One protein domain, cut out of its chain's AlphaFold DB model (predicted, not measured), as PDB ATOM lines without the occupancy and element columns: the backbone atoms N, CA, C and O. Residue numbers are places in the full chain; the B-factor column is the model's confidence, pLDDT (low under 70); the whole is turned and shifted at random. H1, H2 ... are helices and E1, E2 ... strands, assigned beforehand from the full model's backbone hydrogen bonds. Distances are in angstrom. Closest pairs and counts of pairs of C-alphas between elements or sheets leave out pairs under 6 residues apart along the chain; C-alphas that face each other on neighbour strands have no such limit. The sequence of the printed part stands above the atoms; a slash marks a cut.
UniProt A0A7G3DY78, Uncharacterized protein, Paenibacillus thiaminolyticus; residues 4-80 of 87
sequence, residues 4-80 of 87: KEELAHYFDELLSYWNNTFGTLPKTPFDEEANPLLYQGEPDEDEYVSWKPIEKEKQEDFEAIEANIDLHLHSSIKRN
ATOM      1  N   LYS A   4      40.491  54.231 108.888       66.75
ATOM      2  CA  LYS A   4      41.147  53.286 107.971       66.75
ATOM      3  C   LYS A   4      41.421  51.924 108.621       66.75
ATOM      4  O   LYS A   4      41.216  50.902 107.980       66.75
ATOM      5  N   GLU A   5      41.912  51.917 109.858       71.44
ATOM      6  CA  GLU A   5      42.263  50.685 110.578       71.44
ATOM      7  C   GLU A   5      41.003  49.888 110.926       71.44
ATOM      8  O   GLU A   5      40.978  48.677 110.749       71.44
ATOM      9  N   GLU A   6      39.938  50.583 111.327       76.62
ATOM     10  CA  GLU A   6      38.645  49.965 111.636       76.62
ATOM     11  C   GLU A   6      37.980  49.372 110.385       76.62
ATOM     12  O   GLU A   6      37.458  48.263 110.419       76.62
ATOM     13  N   LEU A   7      38.039  50.079 109.249       75.19
ATOM     14  CA  LEU A   7      37.532  49.566 107.975       75.19
ATOM     15  C   LEU A   7      38.337  48.362 107.486       75.19
ATOM     16  O   LEU A   7      37.749  47.387 107.030       75.19
ATOM     17  N   ALA A   8      39.667  48.411 107.592       78.19
ATOM     18  CA  ALA A   8      40.513  47.272 107.254       78.19
ATOM     19  C   ALA A   8      40.169  46.052 108.119       78.19
ATOM     20  O   ALA A   8      40.018  44.958 107.583       78.19
ATOM     21  N   HIS A   9      39.972  46.257 109.425       81.81
ATOM     22  CA  HIS A   9      39.535  45.211 110.345       81.81
ATOM     23  C   HIS A   9      38.162  44.646 109.954       81.81
ATOM     24  O   HIS A   9      38.013  43.437 109.817       81.81
ATOM     25  N   TYR A  10      37.178  45.509 109.685       83.44
ATOM     26  CA  TYR A  10      35.849  45.088 109.238       83.44
ATOM     27  C   TYR A  10      35.901  44.234 107.964       83.44
ATOM     28  O   TYR A  10      35.252  43.193 107.882       83.44
ATOM     29  N   PHE A  11      36.673  44.659 106.961       82.69
ATOM     30  CA  PHE A  11      36.798  43.910 105.715       82.69
ATOM     31  C   PHE A  11      37.522  42.578 105.906       82.69
ATOM     32  O   PHE A  11      37.138  41.596 105.274       82.69
ATOM     33  N   ASP A  12      38.532  42.523 106.771       86.06
ATOM     34  CA  ASP A  12      39.218  41.276 107.113       86.06
ATOM     35  C   ASP A  12      38.269  40.284 107.802       86.06
ATOM     36  O   ASP A  12      38.190  39.119 107.402       86.06
ATOM     37  N   GLU A  13      37.454  40.758 108.748       88.25
ATOM     38  CA  GLU A  13      36.426  39.937 109.391       88.25
ATOM     39  C   GLU A  13      35.352  39.474 108.402       88.25
ATOM     40  O   GLU A  13      34.968  38.304 108.415       88.25
ATOM     41  N   LEU A  14      34.900  40.350 107.499       85.88
ATOM     42  CA  LEU A  14      33.928  40.004 106.461       85.88
ATOM     43  C   LEU A  14      34.470  38.909 105.534       85.88
ATOM     44  O   LEU A  14      33.784  37.916 105.282       85.88
ATOM     45  N   LEU A  15      35.699  39.070 105.038       86.50
ATOM     46  CA  LEU A  15      36.350  38.084 104.175       86.50
ATOM     47  C   LEU A  15      36.545  36.756 104.910       86.50
ATOM     48  O   LEU A  15      36.268  35.694 104.352       86.50
ATOM     49  N   SER A  16      36.961  36.814 106.174       88.31
ATOM     50  CA  SER A  16      37.146  35.639 107.024       88.31
ATOM     51  C   SER A  16      35.830  34.907 107.278       88.31
ATOM     52  O   SER A  16      35.781  33.682 107.186       88.31
ATOM     53  N   TYR A  17      34.746  35.633 107.551       89.75
ATOM     54  CA  TYR A  17      33.416  35.062 107.750       89.75
ATOM     55  C   TYR A  17      32.920  34.333 106.499       89.75
ATOM     56  O   TYR A  17      32.478  33.187 106.593       89.75
ATOM     57  N   TRP A  18      33.029  34.965 105.327       86.69
ATOM     58  CA  TRP A  18      32.617  34.358 104.059       86.69
ATOM     59  C   TRP A  18      33.450  33.126 103.713       86.69
ATOM     60  O   TRP A  18      32.894  32.072 103.400       86.69
ATOM     61  N   ASN A  19      34.769  33.214 103.878       87.88
ATOM     62  CA  ASN A  19      35.665  32.092 103.638       87.88
ATOM     63  C   ASN A  19      35.399  30.920 104.602       87.88
ATOM     64  O   ASN A  19      35.384  29.770 104.178       87.88
ATOM     65  N   ASN A  20      35.137  31.185 105.884       89.81
ATOM     66  CA  ASN A  20      34.867  30.130 106.868       89.81
ATOM     67  C   ASN A  20      33.465  29.518 106.732       89.81
ATOM     68  O   ASN A  20      33.291  28.331 107.003       89.81
ATOM     69  N   THR A  21      32.466  30.310 106.338       87.94
ATOM     70  CA  THR A  21      31.064  29.865 106.264       87.94
ATOM     71  C   THR A  21      30.746  29.200 104.928       87.94
ATOM     72  O   THR A  21      30.057  28.184 104.893       87.94
ATOM     73  N   PHE A  22      31.250  29.768 103.831       84.38
ATOM     74  CA  PHE A  22      30.894  29.367 102.469       84.38
ATOM     75  C   PHE A  22      32.090  28.864 101.653       84.38
ATOM     76  O   PHE A  22      31.885  28.270 100.598       84.38
ATOM     77  N   GLY A  23      33.331  29.074 102.112       84.81
ATOM     78  CA  GLY A  23      34.531  28.741 101.333       84.81
ATOM     79  C   GLY A  23      34.719  29.624 100.099       84.81
ATOM     80  O   GLY A  23      35.469  29.263  99.195       84.81
ATOM     81  N   THR A  24      34.012  30.754 100.029       83.00
ATOM     82  CA  THR A  24      33.968  31.648  98.868       83.00
ATOM     83  C   THR A  24      34.266  33.090  99.266       83.00
ATOM     84  O   THR A  24      34.273  33.450 100.445       83.00
ATOM     85  N   LEU A  25      34.531  33.927  98.262       84.50
ATOM     86  CA  LEU A  25      34.577  35.374  98.434       84.50
ATOM     87  C   LEU A  25      33.157  35.948  98.565       84.50
ATOM     88  O   LEU A  25      32.201  35.330  98.085       84.50
ATOM     89  N   PRO A  26      33.013  37.138  99.174       85.12
ATOM     90  CA  PRO A  26      31.760  37.873  99.162       85.12
ATOM     91  C   PRO A  26      31.247  38.046  97.736       85.12
ATOM     92  O   PRO A  26      32.005  38.405  96.832       85.12
ATOM     93  N   LYS A  27      29.951  37.799  97.554       84.75
ATOM     94  CA  LYS A  27      29.260  37.983  96.280       84.75
ATOM     95  C   LYS A  27      28.345  39.200  96.339       84.75
ATOM     96  O   LYS A  27      27.784  39.511  97.388       84.75
ATOM     97  N   THR A  28      28.193  39.875  95.212       83.75
ATOM     98  CA  THR A  28      27.289  41.016  95.024       83.75
ATOM     99  C   THR A  28      26.575  40.865  93.684       83.75
ATOM    100  O   THR A  28      27.142  40.217  92.804       83.75
ATOM    101  N   PRO A  29      25.365  41.419  93.502       83.88
ATOM    102  CA  PRO A  29      24.761  41.505  92.179       83.88
ATOM    103  C   PRO A  29      25.727  42.191  91.213       83.88
ATOM    104  O   PRO A  29      26.372  43.177  91.580       83.88
ATOM    105  N   PHE A  30      25.863  41.631  90.019       81.94
ATOM    106  CA  PHE A  30      26.679  42.197  88.963       81.94
ATOM    107  C   PHE A  30      26.060  43.502  88.478       81.94
ATOM    108  O   PHE A  30      24.867  43.584  88.194       81.94
ATOM    109  N   ASP A  31      26.902  44.520  88.401       81.88
ATOM    110  CA  ASP A  31      26.541  45.857  87.955       81.88
ATOM    111  C   ASP A  31      27.507  46.251  86.833       81.88
ATOM    112  O   ASP A  31      28.721  46.291  87.058       81.88
ATOM    113  N   GLU A  32      26.972  46.473  85.626       77.38
ATOM    114  CA  GLU A  32      27.744  46.846  84.430       77.38
ATOM    115  C   GLU A  32      28.346  48.259  84.523       77.38
ATOM    116  O   GLU A  32      29.325  48.553  83.835       77.38
ATOM    117  N   GLU A  33      27.777  49.138  85.356       77.56
ATOM    118  CA  GLU A  33      28.270  50.500  85.579       77.56
ATOM    119  C   GLU A  33      29.415  50.525  86.605       77.56
ATOM    120  O   GLU A  33      30.221  51.463  86.636       77.56
ATOM    121  N   ALA A  34      29.525  49.486  87.436       71.00
ATOM    122  CA  ALA A  34      30.583  49.356  88.423       71.00
ATOM    123  C   ALA A  34      31.957  49.093  87.791       71.00
ATOM    124  O   ALA A  34      32.113  48.496  86.725       71.00
ATOM    125  N   ASN A  35      33.006  49.515  88.501       71.62
ATOM    126  CA  ASN A  35      34.371  49.350  88.022       71.62
ATOM    127  C   ASN A  35      34.748  47.854  87.956       71.62
ATOM    128  O   ASN A  35      34.830  47.212  89.009       71.62
ATOM    129  N   PRO A  36      35.073  47.307  86.768       71.06
ATOM    130  CA  PRO A  36      35.356  45.883  86.597       71.06
ATOM    131  C   PRO A  36      36.584  45.411  87.383       71.06
ATOM    132  O   PRO A  36      36.719  44.222  87.645       71.06
ATOM    133  N   LEU A  37      37.466  46.323  87.812       72.81
ATOM    134  CA  LEU A  37      38.615  45.993  88.661       72.81
ATOM    135  C   LEU A  37      38.210  45.511  90.061       72.81
ATOM    136  O   LEU A  37      39.011  44.855  90.719       72.81
ATOM    137  N   LEU A  38      37.002  45.844  90.531       73.19
ATOM    138  CA  LEU A  38      36.489  45.412  91.836       73.19
ATOM    139  C   LEU A  38      35.983  43.962  91.813       73.19
ATOM    140  O   LEU A  38      35.897  43.320  92.864       73.19
ATOM    141  N   TYR A  39      35.673  43.446  90.624       82.25
ATOM    142  CA  TYR A  39      35.146  42.106  90.425       82.25
ATOM    143  C   TYR A  39      36.255  41.072  90.256       82.25
ATOM    144  O   TYR A  39      37.283  41.295  89.620       82.25
ATOM    145  N   GLN A  40      36.029  39.911  90.856       79.25
ATOM    146  CA  GLN A  40      36.899  38.748  90.798       79.25
ATOM    147  C   GLN A  40      36.206  37.670  89.968       79.25
ATOM    148  O   GLN A  40      35.538  36.790  90.511       79.25
ATOM    149  N   GLY A  41      36.375  37.755  88.648       78.19
ATOM    150  CA  GLY A  41      35.802  36.813  87.683       78.19
ATOM    151  C   GLY A  41      34.533  37.321  86.997       78.19
ATOM    152  O   GLY A  41      34.236  38.514  87.015       78.19
ATOM    153  N   GLU A  42      33.823  36.396  86.355       80.31
ATOM    154  CA  GLU A  42      32.560  36.649  85.654       80.31
ATOM    155  C   GLU A  42      31.358  36.441  86.593       80.31
ATOM    156  O   GLU A  42      31.486  35.720  87.590       80.31
ATOM    157  N   PRO A  43      30.202  37.070  86.307       83.12
ATOM    158  CA  PRO A  43      28.968  36.770  87.019       83.12
ATOM    159  C   PRO A  43      28.572  35.293  86.870       83.12
ATOM    160  O   PRO A  43      28.654  34.715  85.788       83.12
ATOM    161  N   ASP A  44      28.137  34.694  87.976       83.62
ATOM    162  CA  ASP A  44      27.538  33.361  88.032       83.62
ATOM    163  C   ASP A  44      26.125  33.355  87.397       83.62
ATOM    164  O   ASP A  44      25.579  34.401  87.043       83.62
ATOM    165  N   GLU A  45      25.489  32.177  87.298       82.06
ATOM    166  CA  GLU A  45      24.148  32.007  86.696       82.06
ATOM    167  C   GLU A  45      23.041  32.846  87.361       82.06
ATOM    168  O   GLU A  45      22.049  33.172  86.714       82.06
ATOM    169  N   ASP A  46      23.218  33.218  88.629       82.88
ATOM    170  CA  ASP A  46      22.298  34.077  89.382       82.88
ATOM    171  C   ASP A  46      22.600  35.586  89.224       82.88
ATOM    172  O   ASP A  46      22.089  36.395  89.995       82.88
ATOM    173  N   GLU A  47      23.464  35.976  88.279       83.00
ATOM    174  CA  GLU A  47      23.920  37.363  88.071       83.00
ATOM    175  C   GLU A  47      24.676  37.942  89.284       83.00
ATOM    176  O   GLU A  47      24.701  39.151  89.510       83.00
ATOM    177  N   TYR A  48      25.326  37.084  90.076       84.19
ATOM    178  CA  TYR A  48      26.196  37.493  91.181       84.19
ATOM    179  C   TYR A  48      27.660  37.355  90.801       84.19
ATOM    180  O   TYR A  48      28.069  36.361  90.218       84.19
ATOM    181  N   VAL A  49      28.477  38.310  91.224       85.75
ATOM    182  CA  VAL A  49      29.917  38.317  90.991       85.75
ATOM    183  C   VAL A  49      30.669  38.401  92.313       85.75
ATOM    184  O   VAL A  49      30.251  39.067  93.267       85.75
ATOM    185  N   SER A  50      31.779  37.671  92.392       85.44
ATOM    186  CA  SER A  50      32.652  37.697  93.564       85.44
ATOM    187  C   SER A  50      33.474  38.975  93.581       85.44
ATOM    188  O   SER A  50      33.867  39.483  92.533       85.44
ATOM    189  N   TRP A  51      33.786  39.488  94.765       84.38
ATOM    190  CA  TRP A  51      34.574  40.706  94.881       84.38
ATOM    191  C   TRP A  51      35.535  40.701  96.063       84.38
ATOM    192  O   TRP A  51      35.419  39.903  96.996       84.38
ATOM    193  N   LYS A  52      36.517  41.607  96.016       79.12
ATOM    194  CA  LYS A  52      37.473  41.821  97.106       79.12
ATOM    195  C   LYS A  52      37.772  43.314  97.274       79.12
ATOM    196  O   LYS A  52      37.929  43.998  96.266       79.12
ATOM    197  N   PRO A  53      37.875  43.834  98.511       72.94
ATOM    198  CA  PRO A  53      38.301  45.210  98.738       72.94
ATOM    199  C   PRO A  53      39.718  45.430  98.195       72.94
ATOM    200  O   PRO A  53      40.620  44.621  98.430       72.94
ATOM    201  N   ILE A  54      39.902  46.538  97.479       69.69
ATOM    202  CA  ILE A  54      41.186  46.971  96.920       69.69
ATOM    203  C   ILE A  54      41.580  48.274  97.612       69.69
ATOM    204  O   ILE A  54      40.751  49.170  97.793       69.69
ATOM    205  N   GLU A  55      42.843  48.376  98.028       65.06
ATOM    206  CA  GLU A  55      43.379  49.627  98.558       65.06
ATOM    207  C   GLU A  55      43.540  50.630  97.407       65.06
ATOM    208  O   GLU A  55      44.185  50.336  96.399       65.06
ATOM    209  N   LYS A  56      42.948  51.823  97.531       62.91
ATOM    210  CA  LYS A  56      43.180  52.911  96.577       62.91
ATOM    211  C   LYS A  56      44.614  53.402  96.755       62.91
ATOM    212  O   LYS A  56      44.914  54.118  97.705       62.91
ATOM    213  N   GLU A  57      45.490  53.069  95.810       52.41
ATOM    214  CA  GLU A  57      46.852  53.623  95.765       52.41
ATOM    215  C   GLU A  57      46.868  55.121  95.409       52.41
ATOM    216  O   GLU A  57      47.827  55.828  95.716       52.41
ATOM    217  N   LYS A  58      45.796  55.634  94.786       48.91
ATOM    218  CA  LYS A  58      45.643  57.054  94.457       48.91
ATOM    219  C   LYS A  58      44.675  57.737  95.414       48.91
ATOM    220  O   LYS A  58      43.512  57.358  95.518       48.91
ATOM    221  N   GLN A  59      45.167  58.786  96.064       51.31
ATOM    222  CA  GLN A  59      44.337  59.816  96.670       51.31
ATOM    223  C   GLN A  59      43.575  60.490  95.524       51.31
ATOM    224  O   GLN A  59      44.182  61.184  94.715       51.31
ATOM    225  N   GLU A  60      42.283  60.203  95.373       54.50
ATOM    226  CA  GLU A  60      41.482  60.932  94.394       54.50
ATOM    227  C   GLU A  60      41.374  62.388  94.845       54.50
ATOM    228  O   GLU A  60      41.024  62.676  95.993       54.50
ATOM    229  N   ASP A  61      41.712  63.308  93.946       53.97
ATOM    230  CA  ASP A  61      41.483  64.730  94.141       53.97
ATOM    231  C   ASP A  61      39.974  64.981  94.086       53.97
ATOM    232  O   ASP A  61      39.375  65.215  93.036       53.97
ATOM    233  N   PHE A  62      39.346  64.938  95.263       58.50
ATOM    234  CA  PHE A  62      37.942  65.307  95.459       58.50
ATOM    235  C   PHE A  62      37.645  66.752  95.024       58.50
ATOM    236  O   PHE A  62      36.477  67.116  94.948       58.50
ATOM    237  N   GLU A  63      38.665  67.556  94.699       60.00
ATOM    238  CA  GLU A  63      38.527  68.913  94.159       60.00
ATOM    239  C   GLU A  63      37.630  68.957  92.913       60.00
ATOM    240  O   GLU A  63      36.806  69.859  92.787       60.00
ATOM    241  N   ALA A  64      37.721  67.961  92.023       59.00
ATOM    242  CA  ALA A  64      36.878  67.903  90.827       59.00
ATOM    243  C   ALA A  64      35.398  67.649  91.162       59.00
ATOM    244  O   ALA A  64      34.510  68.155  90.475       59.00
ATOM    245  N   ILE A  65      35.131  66.886  92.224       60.25
ATOM    246  CA  ILE A  65      33.773  66.615  92.699       60.25
ATOM    247  C   ILE A  65      33.252  67.865  93.406       60.25
ATOM    248  O   ILE A  65      32.229  68.394  92.991       60.25
ATOM    249  N   GLU A  66      33.989  68.407  94.380       60.81
ATOM    250  CA  GLU A  66      33.607  69.608  95.139       60.81
ATOM    251  C   GLU A  66      33.328  70.820  94.238       60.81
ATOM    252  O   GLU A  66      32.377  71.555  94.492       60.81
ATOM    253  N   ALA A  67      34.088  70.986  93.149       60.94
ATOM    254  CA  ALA A  67      33.860  72.038  92.158       60.94
ATOM    255  C   ALA A  67      32.570  71.847  91.336       60.94
ATOM    256  O   ALA A  67      31.998  72.827  90.868       60.94
ATOM    257  N   ASN A  68      32.103  70.607  91.154       57.03
ATOM    258  CA  ASN A  68      30.857  70.313  90.438       57.03
ATOM    259  C   ASN A  68      29.616  70.391  91.337       57.03
ATOM    260  O   ASN A  68      28.537  70.710  90.841       57.03
ATOM    261  N   ILE A  69      29.746  70.098  92.637       62.62
ATOM    262  CA  ILE A  69      28.610  70.071  93.577       62.62
ATOM    263  C   ILE A  69      28.524  71.291  94.509       62.62
ATOM    264  O   ILE A  69      27.606  71.337  95.326       62.62
ATOM    265  N   ASP A  70      29.446  72.262  94.400       58.28
ATOM    266  CA  ASP A  70      29.569  73.452  95.275       58.28
ATOM    267  C   ASP A  70      29.450  73.097  96.774       58.28
ATOM    268  O   ASP A  70      28.859  73.799  97.591       58.28
ATOM    269  N   LEU A  71      29.970  71.924  97.137       59.56
ATOM    270  CA  LEU A  71      29.833  71.321  98.457       59.56
ATOM    271  C   LEU A  71      31.193  70.824  98.911       59.56
ATOM    272  O   LEU A  71      31.855  70.061  98.213       59.56
ATOM    273  N   HIS A  72      31.584  71.225 100.119       58.31
ATOM    274  CA  HIS A  72      32.823  70.769 100.729       58.31
ATOM    275  C   HIS A  72      32.624  69.414 101.415       58.31
ATOM    276  O   HIS A  72      31.921  69.302 102.423       58.31
ATOM    277  N   LEU A  73      33.281  68.378 100.892       62.25
ATOM    278  CA  LEU A  73      33.293  67.052 101.499       62.25
ATOM    279  C   LEU A  73      34.154  67.080 102.764       62.25
ATOM    280  O   LEU A  73      35.319  67.492 102.749       62.25
ATOM    281  N   HIS A  74      33.587  66.609 103.876       61.59
ATOM    282  CA  HIS A  74      34.300  66.553 105.148       61.59
ATOM    283  C   HIS A  74      35.572  65.702 105.013       61.59
ATOM    284  O   HIS A  74      35.562  64.623 104.420       61.59
ATOM    285  N   SER A  75      36.676  66.154 105.611       58.88
ATOM    286  CA  SER A  75      38.016  65.555 105.482       58.88
ATOM    287  C   SER A  75      38.115  64.072 105.875       58.88
ATOM    288  O   SER A  75      39.072  63.401 105.493       58.88
ATOM    289  N   SER A  76      37.129  63.538 106.602       58.31
ATOM    290  CA  SER A  76      37.016  62.104 106.905       58.31
ATOM    291  C   SER A  76      36.662  61.258 105.677       58.31
ATOM    292  O   SER A  76      37.141  60.137 105.564       58.31
ATOM    293  N   ILE A  77      35.867  61.802 104.749       60.06
ATOM    294  CA  ILE A  77      35.480  61.149 103.490       60.06
ATOM    295  C   ILE A  77      36.672  61.167 102.531       60.06
ATOM    296  O   ILE A  77      37.028  60.143 101.959       60.06
ATOM    297  N   LYS A  78      37.374  62.308 102.463       55.97
ATOM    298  CA  LYS A  78      38.566  62.484 101.620       55.97
ATOM    299  C   LYS A  78      39.737  61.564 101.983       55.97
ATOM    300  O   LYS A  78      40.603  61.305 101.158       55.97
ATOM    301  N   ARG A  79      39.797  61.102 103.236       48.69
ATOM    302  CA  ARG A  79      40.871  60.238 103.754       48.69
ATOM    303  C   ARG A  79      40.586  58.742 103.558       48.69
ATOM    304  O   ARG A  79      41.470  57.928 103.825       48.69
ATOM    305  N   ASN A  80      39.384  58.354 103.129       47.41
ATOM    306  CA  ASN A  80      39.041  56.941 103.001       47.41
ATOM    307  C   ASN A  80      39.676  56.327 101.747       47.41
ATOM    308  O   ASN A  80      39.252  56.543 100.618       47.41
TER     309      ASN A  80
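What this domain is: This is residues 4 to 80 of the 87 residues of an uncharacterized protein of Paenibacillus thiaminolyticus (UniProt A0A7G3DY78). The chain makes a loose, open ring: the long helix H1 forms one side, a small hairpin of the strands E1 and E2 follows at one end, and residues 51 to 62 run from it to the short helices H2 and H3 at the other end. Residues 79 and 80 then turn back toward the start of H1, and the helices do not pack into a bundle. The printed part has 77 residues with three named helices and two named strands, in the order H1, E1, E2, H2, H3, and the two-stranded sheet is antiparallel. The class is mostly helix, though under half of the residues are in named elements; the whole is loose, with a radius of gyration of the C-alphas of 15.8 A and spans of 43 by 29 by 19 A.

Where its parts are: H1, residues 4 to 22, begins at C-alpha 4 at (41.147, 53.286, 107.971) and is 26.6 A long. E1, residues 27 to 29, measures 7.0 A, and E2, residues 48 to 50, measures 6.9 A. H2, residues 63 to 69, is 10.0 A long. H3, residues 75 to 78, is 5.0 A long and ends at C-alpha 78 at (38.566, 62.484, 101.620).

How they stand to each other: H1 touches no helix and is apart from E2. E1 and E2 are a hairpin, antiparallel at 142 degrees, with N 28 and O 49 2.9 A apart and N 49 and O 28 2.8 A apart, within hydrogen-bond range. H2 and H3 are apart. Every O i to N i+4 pair is within hydrogen-bond range in H1, and 2 of 3 in H2; H3 is too short for such a pair.

The domain as a whole: The C-alphas farthest apart, of Gly 23 and Asp 70, are 45.4 A apart, while those of Lys 4 and Asn 80 are 6.5 A apart. The printed part has no cut. The links E1 to E2 and E2 to H2 are long. Residue 4 and residues 54 to 80 have pLDDT under 70.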